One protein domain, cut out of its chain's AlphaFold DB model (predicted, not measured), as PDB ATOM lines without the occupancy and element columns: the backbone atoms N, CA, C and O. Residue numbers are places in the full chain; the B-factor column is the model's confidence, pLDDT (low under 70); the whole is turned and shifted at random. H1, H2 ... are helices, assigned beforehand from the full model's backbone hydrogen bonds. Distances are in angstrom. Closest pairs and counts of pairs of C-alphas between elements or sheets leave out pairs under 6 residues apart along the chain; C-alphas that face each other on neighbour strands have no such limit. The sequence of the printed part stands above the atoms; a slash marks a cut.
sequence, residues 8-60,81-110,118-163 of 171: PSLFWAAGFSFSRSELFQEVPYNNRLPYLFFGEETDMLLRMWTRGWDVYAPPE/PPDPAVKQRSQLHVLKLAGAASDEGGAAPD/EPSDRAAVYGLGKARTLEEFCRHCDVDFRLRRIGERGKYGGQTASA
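AT A GLANCE: This is residues 8 to 60, 81 to 110 and 118 to 163 of the 171 residues of the protein "Hypothetical protein" of Pyramimonas obovata (UniProt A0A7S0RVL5). With little regular structure, this is a loop-rich body with H2 in its middle; H3 reaches outward from H2, H5 packs across it, and short H1, H4 and H6 sit farther out. Of 129 printed residues, 48 are in six named helices, H1 to H6 in order, with no named strand: all helix. It is compact, radius of gyration of the C-alphas 15.2 A, spanning 45 by 34 by 32 A.

IN THESE COORDINATES: From Pro 8, pass 14 residues to H1, residues 22 to 26. Find C-alpha 40 at (17.657, 35.739, 75.324); there H2, residues 40 to 50, begins and runs 15.6 A. H3, residues 84 to 97, runs 20.1 A. Then come H4, residues 120 to 125, H5, residues 134 to 141, and H6, residues 152 to 155, ending at (5.331, 29.924, 61.964).

HOW THE PARTS SIT: Look at Asp 43 and Val 94, closest C-alphas of H2 and H3, 5.7 A apart: these helices touch, through residues 94 to 97 alone of H3, at a shallow tilt of 20 degrees, the same way. H2 touches H5, closest C-alphas Thr 50 and Leu 134, 7.0 A, only just about perpendicular at 70.4 degrees. H1 and H4 are close but not clearly touching, Glu 26 to Val 125, C-alphas 6.8 A; so are H5 and H6, Cys 141 to Gly 154, C-alphas 5.5 A. Every O i to N i+4 pair is within hydrogen-bond range in H1, H2, H3 and H5, 1 of 2 in H4; H6 is too short for one.

THE WHOLE: The printed part has two cuts, one between residues 60 and 81, whose C-alphas are 38.4 A apart, and one between residues 110 and 118, whose C-alphas are 9.8 A apart. The link H1 to H2 is long. Residues 103 to 110 and 118 to 124 have pLDDT under 70.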
ATOM      1  N   PRO A   8      -3.898  35.184  73.403       92.75
ATOM      2  CA  PRO A   8      -2.830  34.261  73.775       92.75
ATOM      3  C   PRO A   8      -1.714  34.259  72.725       92.75
ATOM      4  O   PRO A   8      -1.981  34.107  71.532       92.75
ATOM      5  N   SER A   9      -0.467  34.398  73.168       94.44
ATOM      6  CA  SER A   9       0.714  34.405  72.302       94.44
ATOM      7  C   SER A   9       1.596  33.196  72.589       94.44
ATOM      8  O   SER A   9       1.800  32.820  73.742       94.44
ATOM      9  N   LEU A  10       2.150  32.594  71.534       96.62
ATOM     10  CA  LEU A  10       3.076  31.461  71.669       96.62
ATOM     11  C   LEU A  10       4.490  31.899  72.038       96.62
ATOM     12  O   LEU A  10       5.263  31.110  72.580       96.62
ATOM     13  N   PHE A  11       4.821  33.146  71.705       96.31
ATOM     14  CA  PHE A  11       6.147  33.719  71.861       96.31
ATOM     15  C   PHE A  11       6.077  35.039  72.619       96.31
ATOM     16  O   PHE A  11       5.056  35.731  72.622       96.31
ATOM     17  N   TRP A  12       7.184  35.381  73.264       96.25
ATOM     18  CA  TRP A  12       7.349  36.610  74.020       96.25
ATOM     19  C   TRP A  12       8.420  37.470  73.360       96.25
ATOM     20  O   TRP A  12       9.437  36.939  72.921       96.25
ATOM     21  N   ALA A  13       8.180  38.778  73.313       92.75
ATOM     22  CA  ALA A  13       9.125  39.759  72.801       92.75
ATOM     23  C   ALA A  13       9.550  40.698  73.934       92.75
ATOM     24  O   ALA A  13       8.706  41.306  74.600       92.75
ATOM     25  N   ALA A  14      10.856  40.853  74.130       91.50
ATOM     26  CA  ALA A  14      11.403  41.651  75.224       91.50
ATOM     27  C   ALA A  14      11.190  43.158  75.018       91.50
ATOM     28  O   ALA A  14      11.034  43.910  75.980       91.50
ATOM     29  N   GLY A  15      11.161  43.608  73.758       89.31
ATOM     30  CA  GLY A  15      11.189  45.029  73.394       89.31
ATOM     31  C   GLY A  15      10.024  45.869  73.931       89.31
ATOM     32  O   GLY A  15      10.184  47.076  74.108       89.31
ATOM     33  N   PHE A  16       8.873  45.252  74.203       91.38
ATOM     34  CA  PHE A  16       7.754  45.884  74.898       91.38
ATOM     35  C   PHE A  16       6.913  44.825  75.607       91.38
ATOM     36  O   PHE A  16       6.104  44.138  74.987       91.38
ATOM     37  N   SER A  17       7.103  44.693  76.916       93.88
ATOM     38  CA  SER A  17       6.333  43.770  77.742       93.88
ATOM     39  C   SER A  17       6.146  44.307  79.158       93.88
ATOM     40  O   SER A  17       6.903  45.153  79.634       93.88
ATOM     41  N   PHE A  18       5.106  43.820  79.826       93.38
ATOM     42  CA  PHE A  18       4.813  44.116  81.220       93.38
ATOM     43  C   PHE A  18       4.311  42.850  81.905       93.38
ATOM     44  O   PHE A  18       3.709  41.972  81.288       93.38
ATOM     45  N   SER A  19       4.569  42.756  83.199       95.19
ATOM     46  CA  SER A  19       4.180  41.624  84.029       95.19
ATOM     47  C   SER A  19       4.048  42.079  85.477       95.19
ATOM     48  O   SER A  19       4.330  43.234  85.817       95.19
ATOM     49  N   ARG A  20       3.614  41.170  86.351       96.75
ATOM     50  CA  ARG A  20       3.729  41.409  87.788       96.75
ATOM     51  C   ARG A  20       5.199  41.321  88.210       96.75
ATOM     52  O   ARG A  20       5.973  40.570  87.618       96.75
ATOM     53  N   SER A  21       5.576  42.054  89.256       95.38
ATOM     54  CA  SER A  21       6.965  42.130  89.735       95.38
ATOM     55  C   SER A  21       7.571  40.778  90.127       95.38
ATOM     56  O   SER A  21       8.784  40.602  90.057       95.38
ATOM     57  N   GLU A  22       6.729  39.822  90.511       95.25
ATOM     58  CA  GLU A  22       7.078  38.450  90.875       95.25
ATOM     59  C   GLU A  22       7.836  37.742  89.749       95.25
ATOM     60  O   GLU A  22       8.736  36.949  90.026       95.25
ATOM     61  N   LEU A  23       7.566  38.098  88.485       94.88
ATOM     62  CA  LEU A  23       8.283  37.543  87.342       94.88
ATOM     63  C   LEU A  23       9.798  37.736  87.476       94.88
ATOM     64  O   LEU A  23      10.561  36.816  87.204       94.88
ATOM     65  N   PHE A  24      10.249  38.904  87.940       90.00
ATOM     66  CA  PHE A  24      11.677  39.198  88.092       90.00
ATOM     67  C   PHE A  24      12.329  38.423  89.239       90.00
ATOM     68  O   PHE A  24      13.545  38.235  89.241       90.00
ATOM     69  N   GLN A  25      11.536  37.986  90.219       90.31
ATOM     70  CA  GLN A  25      12.013  37.161  91.326       90.31
ATOM     71  C   GLN A  25      12.114  35.690  90.907       90.31
ATOM     72  O   GLN A  25      13.077  35.013  91.261       90.31
ATOM     73  N   GLU A  26      11.149  35.207  90.122       91.75
ATOM     74  CA  GLU A  26      11.078  33.813  89.675       91.75
ATOM     75  C   GLU A  26      11.940  33.514  88.441       91.75
ATOM     76  O   GLU A  26      12.472  32.407  88.302       91.75
ATOM     77  N   VAL A  27      12.048  34.489  87.537       94.12
ATOM     78  CA  VAL A  27      12.700  34.398  86.224       94.12
ATOM     79  C   VAL A  27      13.566  35.640  85.979       94.12
ATOM     80  O   VAL A  27      13.338  36.395  85.034       94.12
ATOM     81  N   PRO A  28      14.588  35.890  86.815       92.44
ATOM     82  CA  PRO A  28      15.540  36.954  86.548       92.44
ATOM     83  C   PRO A  28      16.269  36.696  85.229       92.44
ATOM     84  O   PRO A  28      16.477  35.549  84.817       92.44
ATOM     85  N   TYR A  29      16.710  37.778  84.597       89.94
ATOM     86  CA  TYR A  29      17.644  37.713  83.480       89.94
ATOM     87  C   TYR A  29      18.906  36.938  83.864       89.94
ATOM     88  O   TYR A  29      19.484  37.154  84.931       89.94
ATOM     89  N   ASN A  30      19.341  36.039  82.982       86.56
ATOM     90  CA  ASN A  30      20.510  35.212  83.230       86.56
ATOM     91  C   ASN A  30      21.798  36.002  82.953       86.56
ATOM     92  O   ASN A  30      22.247  36.130  81.814       86.56
ATOM     93  N   ASN A  31      22.426  36.505  84.017       83.38
ATOM     94  CA  ASN A  31      23.687  37.250  83.943       83.38
ATOM     95  C   ASN A  31      24.891  36.400  83.482       83.38
ATOM     96  O   ASN A  31      25.977  36.939  83.274       83.38
ATOM     97  N   ARG A  32      24.703  35.088  83.288       82.12
ATOM     98  CA  ARG A  32      25.703  34.146  82.771       82.12
ATOM     99  C   ARG A  32      25.629  33.970  81.256       82.12
ATOM    100  O   ARG A  32      26.320  33.111  80.723       82.12
ATOM    101  N   LEU A  33      24.818  34.757  80.548       86.62
ATOM    102  CA  LEU A  33      24.700  34.707  79.085       86.62
ATOM    103  C   LEU A  33      25.257  35.978  78.422       86.62
ATOM    104  O   LEU A  33      24.533  36.660  77.693       86.62
ATOM    105  N   PRO A  34      26.538  36.334  78.648       86.50
ATOM    106  CA  PRO A  34      27.120  37.514  78.024       86.50
ATOM    107  C   PRO A  34      27.079  37.390  76.498       86.50
ATOM    108  O   PRO A  34      27.266  36.305  75.933       86.50
ATOM    109  N   TYR A  35      26.846  38.525  75.838       85.38
ATOM    110  CA  TYR A  35      26.830  38.665  74.377       85.38
ATOM    111  C   TYR A  35      25.785  37.806  73.645       85.38
ATOM    112  O   TYR A  35      25.888  37.579  72.433       85.38
ATOM    113  N   LEU A  36      24.763  37.336  74.365       85.62
ATOM    114  CA  LEU A  36      23.610  36.657  73.795       85.62
ATOM    115  C   LEU A  36      22.530  37.678  73.435       85.62
ATOM    116  O   LEU A  36      21.708  38.048  74.263       85.62
ATOM    117  N   PHE A  37      22.538  38.120  72.181       82.81
ATOM    118  CA  PHE A  37      21.452  38.940  71.644       82.81
ATOM    119  C   PHE A  37      20.313  38.049  71.127       82.81
ATOM    120  O   PHE A  37      19.221  38.031  71.676       82.81
ATOM    121  N   PHE A  38      20.600  37.207  70.130       84.19
ATOM    122  CA  PHE A  38      19.649  36.205  69.646       84.19
ATOM    123  C   PHE A  38      19.677  34.964  70.542       84.19
ATOM    124  O   PHE A  38      20.657  34.214  70.531       84.19
ATOM    125  N   GLY A  39      18.597  34.760  71.296       89.81
ATOM    126  CA  GLY A  39      18.394  33.615  72.187       89.81
ATOM    127  C   GLY A  39      17.933  33.999  73.593       89.81
ATOM    128  O   GLY A  39      17.365  33.149  74.271       89.81
ATOM    129  N   GLU A  40      18.118  35.253  74.013       93.19
ATOM    130  CA  GLU A  40      17.657  35.739  75.324       93.19
ATOM    131  C   GLU A  40      16.137  35.600  75.477       93.19
ATOM    132  O   GLU A  40      15.680  35.046  76.474       93.19
ATOM    133  N   GLU A  41      15.361  35.977  74.459       95.50
ATOM    134  CA  GLU A  41      13.901  35.832  74.496       95.50
ATOM    135  C   GLU A  41      13.473  34.365  74.631       95.50
ATOM    136  O   GLU A  41      12.513  34.055  75.333       95.50
ATOM    137  N   THR A  42      14.212  33.440  74.006       95.50
ATOM    138  CA  THR A  42      13.949  31.997  74.122       95.50
ATOM    139  C   THR A  42      14.300  31.472  75.514       95.50
ATOM    140  O   THR A  42      13.515  30.715  76.083       95.50
ATOM    141  N   ASP A  43      15.440  31.883  76.080       95.38
ATOM    142  CA  ASP A  43      15.840  31.548  77.455       95.38
ATOM    143  C   ASP A  43      14.786  32.007  78.468       95.38
ATOM    144  O   ASP A  43      14.305  31.209  79.278       95.38
ATOM    145  N   MET A  44      14.384  33.277  78.382       96.38
ATOM    146  CA  MET A  44      13.344  33.849  79.230       96.38
ATOM    147  C   MET A  44      12.034  33.083  79.048       96.38
ATOM    148  O   MET A  44      11.499  32.553  80.019       96.38
ATOM    149  N   LEU A  45      11.539  32.948  77.815       97.50
ATOM    150  CA  LEU A  45      10.254  32.307  77.531       97.50
ATOM    151  C   LEU A  45      10.178  30.866  78.039       97.50
ATOM    152  O   LEU A  45       9.193  30.505  78.681       97.50
ATOM    153  N   LEU A  46      11.219  30.059  77.821       96.94
ATOM    154  CA  LEU A  46      11.288  28.692  78.340       96.94
ATOM    155  C   LEU A  46      11.133  28.668  79.861       96.94
ATOM    156  O   LEU A  46      10.346  27.883  80.400       96.94
ATOM    157  N   ARG A  47      11.854  29.543  80.570       96.75
ATOM    158  CA  ARG A  47      11.835  29.600  82.037       96.75
ATOM    159  C   ARG A  47      10.531  30.164  82.593       96.75
ATOM    160  O   ARG A  47      10.053  29.633  83.596       96.75
ATOM    161  N   MET A  48       9.955  31.180  81.951       97.56
ATOM    162  CA  MET A  48       8.639  31.744  82.276       97.56
ATOM    163  C   MET A  48       7.549  30.689  82.115       97.56
ATOM    164  O   MET A  48       6.816  30.374  83.058       97.56
ATOM    165  N   TRP A  49       7.484  30.075  80.934       98.12
ATOM    166  CA  TRP A  49       6.415  29.155  80.596       98.12
ATOM    167  C   TRP A  49       6.467  27.902  81.475       98.12
ATOM    168  O   TRP A  49       5.477  27.540  82.107       98.12
ATOM    169  N   THR A  50       7.633  27.291  81.667       97.62
ATOM    170  CA  THR A  50       7.760  26.109  82.545       97.62
ATOM    171  C   THR A  50       7.487  26.395  84.033       97.62
ATOM    172  O   THR A  50       7.276  25.461  84.810       97.62
ATOM    173  N   ARG A  51       7.416  27.669  84.448       97.31
ATOM    174  CA  ARG A  51       6.975  28.111  85.790       97.31
ATOM    175  C   ARG A  51       5.497  28.493  85.883       97.31
ATOM    176  O   ARG A  51       5.032  28.802  86.970       97.31
ATOM    177  N   GLY A  52       4.748  28.410  84.787       97.56
ATOM    178  CA  GLY A  52       3.306  28.677  84.791       97.56
ATOM    179  C   GLY A  52       2.905  30.080  84.330       97.56
ATOM    180  O   GLY A  52       1.732  30.414  84.411       97.56
ATOM    181  N   TRP A  53       3.838  30.884  83.810       98.00
ATOM    182  CA  TRP A  53       3.508  32.180  83.211       98.00
ATOM    183  C   TRP A  53       2.951  32.034  81.798       98.00
ATOM    184  O   TRP A  53       3.566  31.397  80.941       98.00
ATOM    185  N   ASP A  54       1.806  32.651  81.541       97.19
ATOM    186  CA  ASP A  54       1.211  32.728  80.212       97.19
ATOM    187  C   ASP A  54       1.585  34.041  79.521       97.19
ATOM    188  O   ASP A  54       1.787  35.070  80.170       97.19
ATOM    189  N   VAL A  55       1.687  33.996  78.193       96.94
ATOM    190  CA  VAL A  55       2.046  35.153  77.371       96.94
ATOM    191  C   VAL A  55       0.830  35.590  76.572       96.94
ATOM    192  O   VAL A  55       0.153  34.775  75.943       96.94
ATOM    193  N   TYR A  56       0.578  36.893  76.581       94.62
ATOM    194  CA  TYR A  56      -0.511  37.509  75.842       94.62
ATOM    195  C   TYR A  56      -0.002  38.712  75.058       94.62
ATOM    196  O   TYR A  56       0.923  39.401  75.490       94.62
ATOM    197  N   ALA A  57      -0.636  38.967  73.922       91.81
ATOM    198  CA  ALA A  57      -0.488  40.177  73.137       91.81
ATOM    199  C   ALA A  57      -1.729  41.071  73.313       91.81
ATOM    200  O   ALA A  57      -2.835  40.557  73.534       91.81
ATOM    201  N   PRO A  58      -1.576  42.404  73.220       90.44
ATOM    202  CA  PRO A  58      -2.726  43.291  73.114       90.44
ATOM    203  C   PRO A  58      -3.510  42.981  71.825       90.44
ATOM    204  O   PRO A  58      -2.900  42.595  70.826       90.44
ATOM    205  N   PRO A  59      -4.844  43.148  71.828       87.56
ATOM    206  CA  PRO A  59      -5.671  42.893  70.646       87.56
ATOM    207  C   PRO A  59      -5.427  43.900  69.514       87.56
ATOM    208  O   PRO A  59      -5.704  43.620  68.354       87.56
ATOM    209  N   GLU A  60      -4.864  45.060  69.849       86.19
ATOM    210  CA  GLU A  60      -4.552  46.134  68.917       86.19
ATOM    211  C   GLU A  60      -3.061  46.508  68.965       86.19
ATOM    212  O   GLU A  60      -2.420  46.387  70.018       86.19
ATOM    213  N   PRO A  81      34.477  43.709  70.063       70.88
ATOM    214  CA  PRO A  81      33.671  42.579  69.637       70.88
ATOM    215  C   PRO A  81      33.856  41.425  70.629       70.88
ATOM    216  O   PRO A  81      34.978  41.163  71.074       70.88
ATOM    217  N   PRO A  82      32.770  40.730  70.991       75.12
ATOM    218  CA  PRO A  82      32.841  39.697  72.003       75.12
ATOM    219  C   PRO A  82      33.704  38.528  71.544       75.12
ATOM    220  O   PRO A  82      33.677  38.156  70.369       75.12
ATOM    221  N   ASP A  83      34.412  37.901  72.487       84.00
ATOM    222  CA  ASP A  83      35.093  36.628  72.246       84.00
ATOM    223  C   ASP A  83      34.077  35.616  71.665       84.00
ATOM    224  O   ASP A  83      33.081  35.291  72.335       84.00
ATOM    225  N   PRO A  84      34.296  35.105  70.435       87.44
ATOM    226  CA  PRO A  84      33.395  34.149  69.800       87.44
ATOM    227  C   PRO A  84      33.107  32.924  70.668       87.44
ATOM    228  O   PRO A  84      31.982  32.425  70.664       87.44
ATOM    229  N   ALA A  85      34.083  32.469  71.459       87.75
ATOM    230  CA  ALA A  85      33.912  31.330  72.346       87.75
ATOM    231  C   ALA A  85      32.952  31.649  73.505       87.75
ATOM    232  O   ALA A  85      32.174  30.786  73.912       87.75
ATOM    233  N   VAL A  86      32.966  32.881  74.027       86.69
ATOM    234  CA  VAL A  86      32.011  33.332  75.054       86.69
ATOM    235  C   VAL A  86      30.595  33.336  74.484       86.69
ATOM    236  O   VAL A  86      29.702  32.720  75.066       86.69
ATOM    237  N   LYS A  87      30.402  33.957  73.316       88.44
ATOM    238  CA  LYS A  87      29.100  33.996  72.637       88.44
ATOM    239  C   LYS A  87      28.570  32.590  72.343       88.44
ATOM    240  O   LYS A  87      27.405  32.301  72.610       88.44
ATOM    241  N   GLN A  88      29.430  31.704  71.839       89.94
ATOM    242  CA  GLN A  88      29.073  30.320  71.539       89.94
ATOM    243  C   GLN A  88      28.631  29.560  72.795       89.94
ATOM    244  O   GLN A  88      27.654  28.817  72.736       89.94
ATOM    245  N   ARG A  89      29.291  29.763  73.943       89.31
ATOM    246  CA  ARG A  89      28.870  29.151  75.216       89.31
ATOM    247  C   ARG A  89      27.488  29.630  75.656       89.31
ATOM    248  O   ARG A  89      26.670  28.795  76.036       89.31
ATOM    249  N   SER A  90      27.203  30.929  75.550       90.38
ATOM    250  CA  SER A  90      25.875  31.471  75.866       90.38
ATOM    251  C   SER A  90      24.792  30.867  74.964       90.38
ATOM    252  O   SER A  90      23.739  30.455  75.441       90.38
ATOM    253  N   GLN A  91      25.064  30.731  73.663       92.12
ATOM    254  CA  GLN A  91      24.137  30.095  72.719       92.12
ATOM    255  C   GLN A  91      23.929  28.605  73.020       92.12
ATOM    256  O   GLN A  91      22.798  28.122  73.001       92.12
ATOM    257  N   LEU A  92      25.003  27.874  73.336       91.50
ATOM    258  CA  LEU A  92      24.927  26.463  73.716       91.50
ATOM    259  C   LEU A  92      24.100  26.257  74.987       91.50
ATOM    260  O   LEU A  92      23.357  25.283  75.056       91.50
ATOM    261  N   HIS A  93      24.181  27.163  75.964       91.06
ATOM    262  CA  HIS A  93      23.338  27.098  77.157       91.06
ATOM    263  C   HIS A  93      21.847  27.115  76.799       91.06
ATOM    264  O   HIS A  93      21.107  26.238  77.240       91.06
ATOM    265  N   VAL A  94      21.416  28.048  75.945       93.31
ATOM    266  CA  VAL A  94      20.012  28.127  75.507       93.31
ATOM    267  C   VAL A  94      19.605  26.884  74.721       93.31
ATOM    268  O   VAL A  94      18.525  26.342  74.940       93.31
ATOM    269  N   LEU A  95      20.481  26.375  73.848       93.81
ATOM    270  CA  LEU A  95      20.216  25.139  73.109       93.81
ATOM    271  C   LEU A  95      20.057  23.931  74.039       93.81
ATOM    272  O   LEU A  95      19.185  23.101  73.801       93.81
ATOM    273  N   LYS A  96      20.852  23.833  75.109       92.50
ATOM    274  CA  LYS A  96      20.696  22.787  76.132       92.50
ATOM    275  C   LYS A  96      19.385  22.939  76.895       92.50
ATOM    276  O   LYS A  96      18.653  21.965  77.038       92.50
ATOM    277  N   LEU A  97      19.055  24.160  77.316       92.94
ATOM    278  CA  LEU A  97      17.801  24.461  78.008       92.94
ATOM    279  C   LEU A  97      16.573  24.105  77.150       92.94
ATOM    280  O   LEU A  97      15.584  23.590  77.664       92.94
ATOM    281  N   ALA A  98      16.667  24.320  75.835       94.25
ATOM    282  CA  ALA A  98      15.652  23.957  74.847       94.25
ATOM    283  C   ALA A  98      15.661  22.464  74.448       94.25
ATOM    284  O   ALA A  98      14.864  22.054  73.605       94.25
ATOM    285  N   GLY A  99      16.567  21.643  74.995       93.00
ATOM    286  CA  GLY A  99      16.707  20.222  74.646       93.00
ATOM    287  C   GLY A  99      17.265  19.955  73.238       93.00
ATOM    288  O   GLY A  99      17.125  18.850  72.713       93.00
ATOM    289  N   ALA A 100      17.883  20.958  72.610       92.75
ATOM    290  CA  ALA A 100      18.455  20.898  71.264       92.75
ATOM    291  C   ALA A 100      19.942  20.516  71.226       92.75
ATOM    292  O   ALA A 100      20.472  20.218  70.156       92.75
ATOM    293  N   ALA A 101      20.625  20.538  72.369       88.56
ATOM    294  CA  ALA A 101      22.019  20.135  72.508       88.56
ATOM    295  C   ALA A 101      22.178  19.185  73.700       88.56
ATOM    296  O   ALA A 101      21.492  19.331  74.710       88.56
ATOM    297  N   SER A 102      23.084  18.215  73.580       75.75
ATOM    298  CA  SER A 102      23.448  17.299  74.663       75.75
ATOM    299  C   SER A 102      24.298  17.990  75.732       75.75
ATOM    300  O   SER A 102      24.957  18.997  75.466       75.75
ATOM    301  N   ASP A 103      24.349  17.406  76.930       64.50
ATOM    302  CA  ASP A 103      25.158  17.927  78.040       64.50
ATOM    303  C   ASP A 103      26.665  17.930  77.753       64.50
ATOM    304  O   ASP A 103      27.409  18.733  78.325       64.50
ATOM    305  N   GLU A 104      27.113  17.126  76.792       49.88
ATOM    306  CA  GLU A 104      28.497  17.114  76.336       49.88
ATOM    307  C   GLU A 104      28.844  18.416  75.593       49.88
ATOM    308  O   GLU A 104      28.357  18.677  74.495       49.88
ATOM    309  N   GLY A 105      29.685  19.257  76.212       46.72
ATOM    310  CA  GLY A 105      30.344  20.379  75.525       46.72
ATOM    311  C   GLY A 105      29.921  21.799  75.917       46.72
ATOM    312  O   GLY A 105      30.092  22.724  75.130       46.72
ATOM    313  N   GLY A 106      29.413  22.030  77.128       45.00
ATOM    314  CA  GLY A 106      29.143  23.404  77.563       45.00
ATOM    315  C   GLY A 106      28.816  23.489  79.037       45.00
ATOM    316  O   GLY A 106      27.644  23.421  79.402       45.00
ATOM    317  N   ALA A 107      29.838  23.607  79.881       44.78
ATOM    318  CA  ALA A 107      29.621  24.130  81.219       44.78
ATOM    319  C   ALA A 107      28.976  25.519  81.081       44.78
ATOM    320  O   ALA A 107      29.379  26.306  80.214       44.78
ATOM    321  N   ALA A 108      27.975  25.817  81.915       47.94
ATOM    322  CA  ALA A 108      27.591  27.205  82.148       47.94
ATOM    323  C   ALA A 108      28.871  27.989  82.494       47.94
ATOM    324  O   ALA A 108      29.773  27.408  83.105       47.94
ATOM    325  N   PRO A 109      29.013  29.257  82.081       45.41
ATOM    326  CA  PRO A 109      30.198  30.029  82.417       45.41
ATOM    327  C   PRO A 109      30.166  30.339  83.915       45.41
ATOM    328  O   PRO A 109      29.704  31.398  84.318       45.41
ATOM    329  N   ASP A 110      30.625  29.393  84.729       45.88
ATOM    330  CA  ASP A 110      30.641  29.511  86.187       45.88
ATOM    331  C   ASP A 110      32.046  29.549  86.791       45.88
ATOM    332  O   ASP A 110      32.170  29.644  88.002       45.88
ATOM    333  N   GLU A 118      27.685  31.888  94.365       47.47
ATOM    334  CA  GLU A 118      26.265  32.116  94.612       47.47
ATOM    335  C   GLU A 118      25.660  30.877  95.290       47.47
ATOM    336  O   GLU A 118      26.052  29.748  94.974       47.47
ATOM    337  N   PRO A 119      24.702  31.055  96.217       43.72
ATOM    338  CA  PRO A 119      24.003  29.943  96.848       43.72
ATOM    339  C   PRO A 119      23.415  29.007  95.787       43.72
ATOM    340  O   PRO A 119      22.874  29.470  94.779       43.72
ATOM    341  N   SER A 120      23.475  27.696  96.034       52.28
ATOM    342  CA  SER A 120      22.982  26.634  95.140       52.28
ATOM    343  C   SER A 120      21.562  26.865  94.602       52.28
ATOM    344  O   SER A 120      21.230  26.395  93.515       52.28
ATOM    345  N   ASP A 121      20.743  27.632  95.324       52.53
ATOM    346  CA  ASP A 121      19.379  27.990  94.934       52.53
ATOM    347  C   ASP A 121      19.306  28.887  93.689       52.53
ATOM    348  O   ASP A 121      18.385  28.736  92.891       52.53
ATOM    349  N   ARG A 122      20.276  29.781  93.438       53.59
ATOM    350  CA  ARG A 122      20.225  30.673  92.259       53.59
ATOM    351  C   ARG A 122      20.585  29.974  90.953       53.59
ATOM    352  O   ARG A 122      20.060  30.345  89.908       53.59
ATOM    353  N   ALA A 123      21.405  28.925  90.997       59.50
ATOM    354  CA  ALA A 123      21.631  28.079  89.824       59.50
ATOM    355  C   ALA A 123      20.328  27.381  89.383       59.50
ATOM    356  O   ALA A 123      20.063  27.269  88.187       59.50
ATOM    357  N   ALA A 124      19.468  26.998  90.337       69.31
ATOM    358  CA  ALA A 124      18.148  26.438  90.042       69.31
ATOM    359  C   ALA A 124      17.189  27.469  89.411       69.31
ATOM    360  O   ALA A 124      16.338  27.107  88.598       69.31
ATOM    361  N   VAL A 125      17.351  28.761  89.722       83.19
ATOM    362  CA  VAL A 125      16.536  29.854  89.160       83.19
ATOM    363  C   VAL A 125      16.754  30.029  87.646       83.19
ATOM    364  O   VAL A 125      15.832  30.430  86.933       83.19
ATOM    365  N   TYR A 126      17.921  29.652  87.120       88.75
ATOM    366  CA  TYR A 126      18.204  29.683  85.678       88.75
ATOM    367  C   TYR A 126      17.842  28.381  84.944       88.75
ATOM    368  O   TYR A 126      18.000  28.293  83.732       88.75
ATOM    369  N   GLY A 127      17.329  27.372  85.652       91.19
ATOM    370  CA  GLY A 127      16.784  26.159  85.046       91.19
ATOM    371  C   GLY A 127      15.318  26.301  84.623       91.19
ATOM    372  O   GLY A 127      14.652  27.304  84.908       91.19
ATOM    373  N   LEU A 128      14.789  25.258  83.979       94.25
ATOM    374  CA  LEU A 128      13.354  25.131  83.709       94.25
ATOM    375  C   LEU A 128      12.555  25.007  85.015       94.25
ATOM    376  O   LEU A 128      13.017  24.440  86.006       94.25
ATOM    377  N   GLY A 129      11.336  25.538  84.999       94.06
ATOM    378  CA  GLY A 129      10.354  25.328  86.053       94.06
ATOM    379  C   GLY A 129       9.765  23.917  86.035       94.06
ATOM    380  O   GLY A 129      10.093  23.081  85.195       94.06
ATOM    381  N   LYS A 130       8.879  23.658  87.000       94.50
ATOM    382  CA  LYS A 130       8.243  22.347  87.210       94.50
ATOM    383  C   LYS A 130       6.729  22.355  86.994       94.50
ATOM    384  O   LYS A 130       6.104  21.312  87.141       94.50
ATOM    385  N   ALA A 131       6.138  23.512  86.694       97.62
ATOM    386  CA  ALA A 131       4.695  23.636  86.500       97.62
ATOM    387  C   ALA A 131       4.257  23.037  85.160       97.62
ATOM    388  O   ALA A 131       3.169  22.482  85.059       97.62
ATOM    389  N   ARG A 132       5.112  23.162  84.137       97.88
ATOM    390  CA  ARG A 132       4.909  22.603  82.799       97.88
ATOM    391  C   ARG A 132       6.246  22.123  82.234       97.88
ATOM    392  O   ARG A 132       7.292  22.686  82.553       97.88
ATOM    393  N   THR A 133       6.221  21.076  81.425       97.62
ATOM    394  CA  THR A 133       7.406  20.404  80.877       97.62
ATOM    395  C   THR A 133       7.908  21.059  79.590       97.62
ATOM    396  O   THR A 133       7.167  21.744  78.884       97.62
ATOM    397  N   LEU A 134       9.170  20.797  79.235       96.69
ATOM    398  CA  LEU A 134       9.728  21.212  77.942       96.69
ATOM    399  C   LEU A 134       8.962  20.602  76.757       96.69
ATOM    400  O   LEU A 134       8.758  21.267  75.749       96.69
ATOM    401  N   GLU A 135       8.508  19.353  76.875       97.19
ATOM    402  CA  GLU A 135       7.730  18.700  75.817       97.19
ATOM    403  C   GLU A 135       6.387  19.407  75.587       97.19
ATOM    404  O   GLU A 135       5.989  19.650  74.445       97.19
ATOM    405  N   GLU A 136       5.698  19.783  76.667       98.19
ATOM    406  CA  GLU A 136       4.464  20.557  76.567       98.19
ATOM    407  C   GLU A 136       4.721  21.951  75.994       98.19
ATOM    408  O   GLU A 136       3.892  22.423  75.219       98.19
ATOM    409  N   PHE A 137       5.865  22.577  76.296       97.94
ATOM    410  CA  PHE A 137       6.255  23.844  75.678       97.94
ATOM    411  C   PHE A 137       6.433  23.698  74.164       97.94
ATOM    412  O   PHE A 137       5.809  24.439  73.410       97.94
ATOM    413  N   CYS A 138       7.212  22.712  73.707       97.75
ATOM    414  CA  CYS A 138       7.420  22.434  72.281       97.75
ATOM    415  C   CYS A 138       6.092  22.210  71.545       97.75
ATOM    416  O   CYS A 138       5.868  22.755  70.465       97.75
ATOM    417  N   ARG A 139       5.167  21.455  72.156       97.69
ATOM    418  CA  ARG A 139       3.807  21.263  71.630       97.69
ATOM    419  C   ARG A 139       3.004  22.566  71.637       97.69
ATOM    420  O   ARG A 139       2.276  22.844  70.688       97.69
ATOM    421  N   HIS A 140       3.127  23.361  72.697       97.06
ATOM    422  CA  HIS A 140       2.426  24.630  72.852       97.06
ATOM    423  C   HIS A 140       2.868  25.666  71.821       97.06
ATOM    424  O   HIS A 140       2.003  26.364  71.300       97.06
ATOM    425  N   CYS A 141       4.158  25.769  71.499       97.12
ATOM    426  CA  CYS A 141       4.670  26.724  70.512       97.12
ATOM    427  C   CYS A 141       4.801  26.141  69.097       97.12
ATOM    428  O   CYS A 141       5.061  26.893  68.162       97.12
ATOM    429  N   ASP A 142       4.555  24.835  68.928       97.75
ATOM    430  CA  ASP A 142       4.673  24.114  67.653       97.75
ATOM    431  C   ASP A 142       6.097  24.211  67.059       97.75
ATOM    432  O   ASP A 142       6.307  24.439  65.864       97.75
ATOM    433  N   VAL A 143       7.096  24.051  67.935       97.44
ATOM    434  CA  VAL A 143       8.529  24.052  67.609       97.44
ATOM    435  C   VAL A 143       9.185  22.799  68.184       97.44
ATOM    436  O   VAL A 143       9.114  22.538  69.381       97.44
ATOM    437  N   ASP A 144       9.886  22.045  67.339       96.12
ATOM    438  CA  ASP A 144      10.794  20.978  67.759       96.12
ATOM    439  C   ASP A 144      12.233  21.495  67.668       96.12
ATOM    440  O   ASP A 144      12.845  21.524  66.594       96.12
ATOM    441  N   PHE A 145      12.777  21.920  68.809       93.69
ATOM    442  CA  PHE A 145      14.130  22.470  68.888       93.69
ATOM    443  C   PHE A 145      15.209  21.436  68.553       93.69
ATOM    444  O   PHE A 145      16.234  21.782  67.964       93.69
ATOM    445  N   ARG A 146      14.969  20.157  68.861       92.19
ATOM    446  CA  ARG A 146      15.919  19.067  68.617       92.19
ATOM    447  C   ARG A 146      16.015  18.731  67.134       92.19
ATOM    448  O   ARG A 146      17.113  18.570  66.610       92.19
ATOM    449  N   LEU A 147      14.878  18.650  66.445       94.94
ATOM    450  CA  LEU A 147      14.827  18.427  64.997       94.94
ATOM    451  C   LEU A 147      14.978  19.717  64.186       94.94
ATOM    452  O   LEU A 147      15.072  19.648  62.960       94.94
ATOM    453  N   ARG A 148      15.017  20.876  64.857       94.44
ATOM    454  CA  ARG A 148      15.104  22.216  64.257       94.44
ATOM    455  C   ARG A 148      13.970  22.451  63.258       94.44
ATOM    456  O   ARG A 148      14.195  22.867  62.123       94.44
ATOM    457  N   ARG A 149      12.746  22.132  63.680       96.69
ATOM    458  CA  ARG A 149      11.527  22.250  62.870       96.69
ATOM    459  C   ARG A 149      10.521  23.161  63.549       96.69
ATOM    460  O   ARG A 149      10.392  23.149  64.767       96.69
ATOM    461  N   ILE A 150       9.783  23.896  62.730       96.81
ATOM    462  CA  ILE A 150       8.646  24.710  63.149       96.81
ATOM    463  C   ILE A 150       7.431  24.294  62.324       96.81
ATOM    464  O   ILE A 150       7.516  24.196  61.093       96.81
ATOM    465  N   GLY A 151       6.335  23.978  63.006       96.44
ATOM    466  CA  GLY A 151       5.062  23.675  62.366       96.44
ATOM    467  C   GLY A 151       4.329  24.948  61.942       96.44
ATOM    468  O   GLY A 151       4.754  26.066  62.234       96.44
ATOM    469  N   GLU A 152       3.233  24.787  61.201       94.75
ATOM    470  CA  GLU A 152       2.478  25.919  60.649       94.75
ATOM    471  C   GLU A 152       1.952  26.858  61.739       94.75
ATOM    472  O   GLU A 152       2.042  28.074  61.593       94.75
ATOM    473  N   ARG A 153       1.468  26.329  62.868       95.00
ATOM    474  CA  ARG A 153       0.944  27.170  63.949       95.00
ATOM    475  C   ARG A 153       2.066  27.979  64.598       95.00
ATOM    476  O   ARG A 153       1.855  29.140  64.939       95.00
ATOM    477  N   GLY A 154       3.249  27.387  64.732       95.38
ATOM    478  CA  GLY A 154       4.438  28.071  65.234       95.38
ATOM    479  C   GLY A 154       4.895  29.182  64.290       95.38
ATOM    480  O   GLY A 154       5.157  30.295  64.739       95.38
ATOM    481  N   LYS A 155       4.923  28.927  62.975       94.12
ATOM    482  CA  LYS A 155       5.331  29.924  61.964       94.12
ATOM    483  C   LYS A 155       4.512  31.211  62.031       94.12
ATOM    484  O   LYS A 155       5.066  32.287  61.847       94.12
ATOM    485  N   TYR A 156       3.218  31.091  62.318       92.25
ATOM    486  CA  TYR A 156       2.289  32.218  62.403       92.25
ATOM    487  C   TYR A 156       2.024  32.678  63.844       92.25
ATOM    488  O   TYR A 156       1.037  33.363  64.104       92.25
ATOM    489  N   GLY A 157       2.865  32.290  64.811       91.38
ATOM    490  CA  GLY A 157       2.740  32.752  66.198       91.38
ATOM    491  C   GLY A 157       1.410  32.386  66.865       91.38
ATOM    492  O   GLY A 157       0.957  33.093  67.760       91.38
ATOM    493  N   GLY A 158       0.767  31.300  66.428       91.12
ATOM    494  CA  GLY A 158      -0.543  30.861  66.912       91.12
ATOM    495  C   GLY A 158      -1.736  31.452  66.166       91.12
ATOM    496  O   GLY A 158      -2.862  31.049  66.452       91.12
ATOM    497  N   GLN A 159      -1.499  32.351  65.212       89.44
ATOM    498  CA  GLN A 159      -2.527  32.992  64.399       89.44
ATOM    499  C   GLN A 159      -2.705  32.282  63.052       89.44
ATOM    500  O   GLN A 159      -1.933  31.396  62.676       89.44
ATOM    501  N   THR A 160      -3.742  32.657  62.307       87.81
ATOM    502  CA  THR A 160      -3.907  32.209  60.920       87.81
ATOM    503  C   THR A 160      -2.979  32.997  59.996       87.81
ATOM    504  O   THR A 160      -2.682  34.162  60.247       87.81
ATOM    505  N   ALA A 161      -2.573  32.400  58.873       85.81
ATOM    506  CA  ALA A 161      -1.773  33.098  57.860       85.81
ATOM    507  C   ALA A 161      -2.443  34.396  57.368       85.81
ATOM    508  O   ALA A 161      -1.772  35.384  57.102       85.81
ATOM    509  N   SER A 162      -3.778  34.413  57.317       84.50
ATOM    510  CA  SER A 162      -4.577  35.576  56.917       84.50
ATOM    511  C   SER A 162      -4.533  36.749  57.901       84.50
ATOM    512  O   SER A 162      -5.040  37.815  57.571       84.50
ATOM    513  N   ALA A 163      -4.005  36.556  59.114       81.88
ATOM    514  CA  ALA A 163      -3.815  37.634  60.081       81.88
ATOM    515  C   ALA A 163      -2.614  38.530  59.729       81.88
ATOM    516  O   ALA A 163      -2.496  39.633  60.258       81.88
TER     517      ALA A 163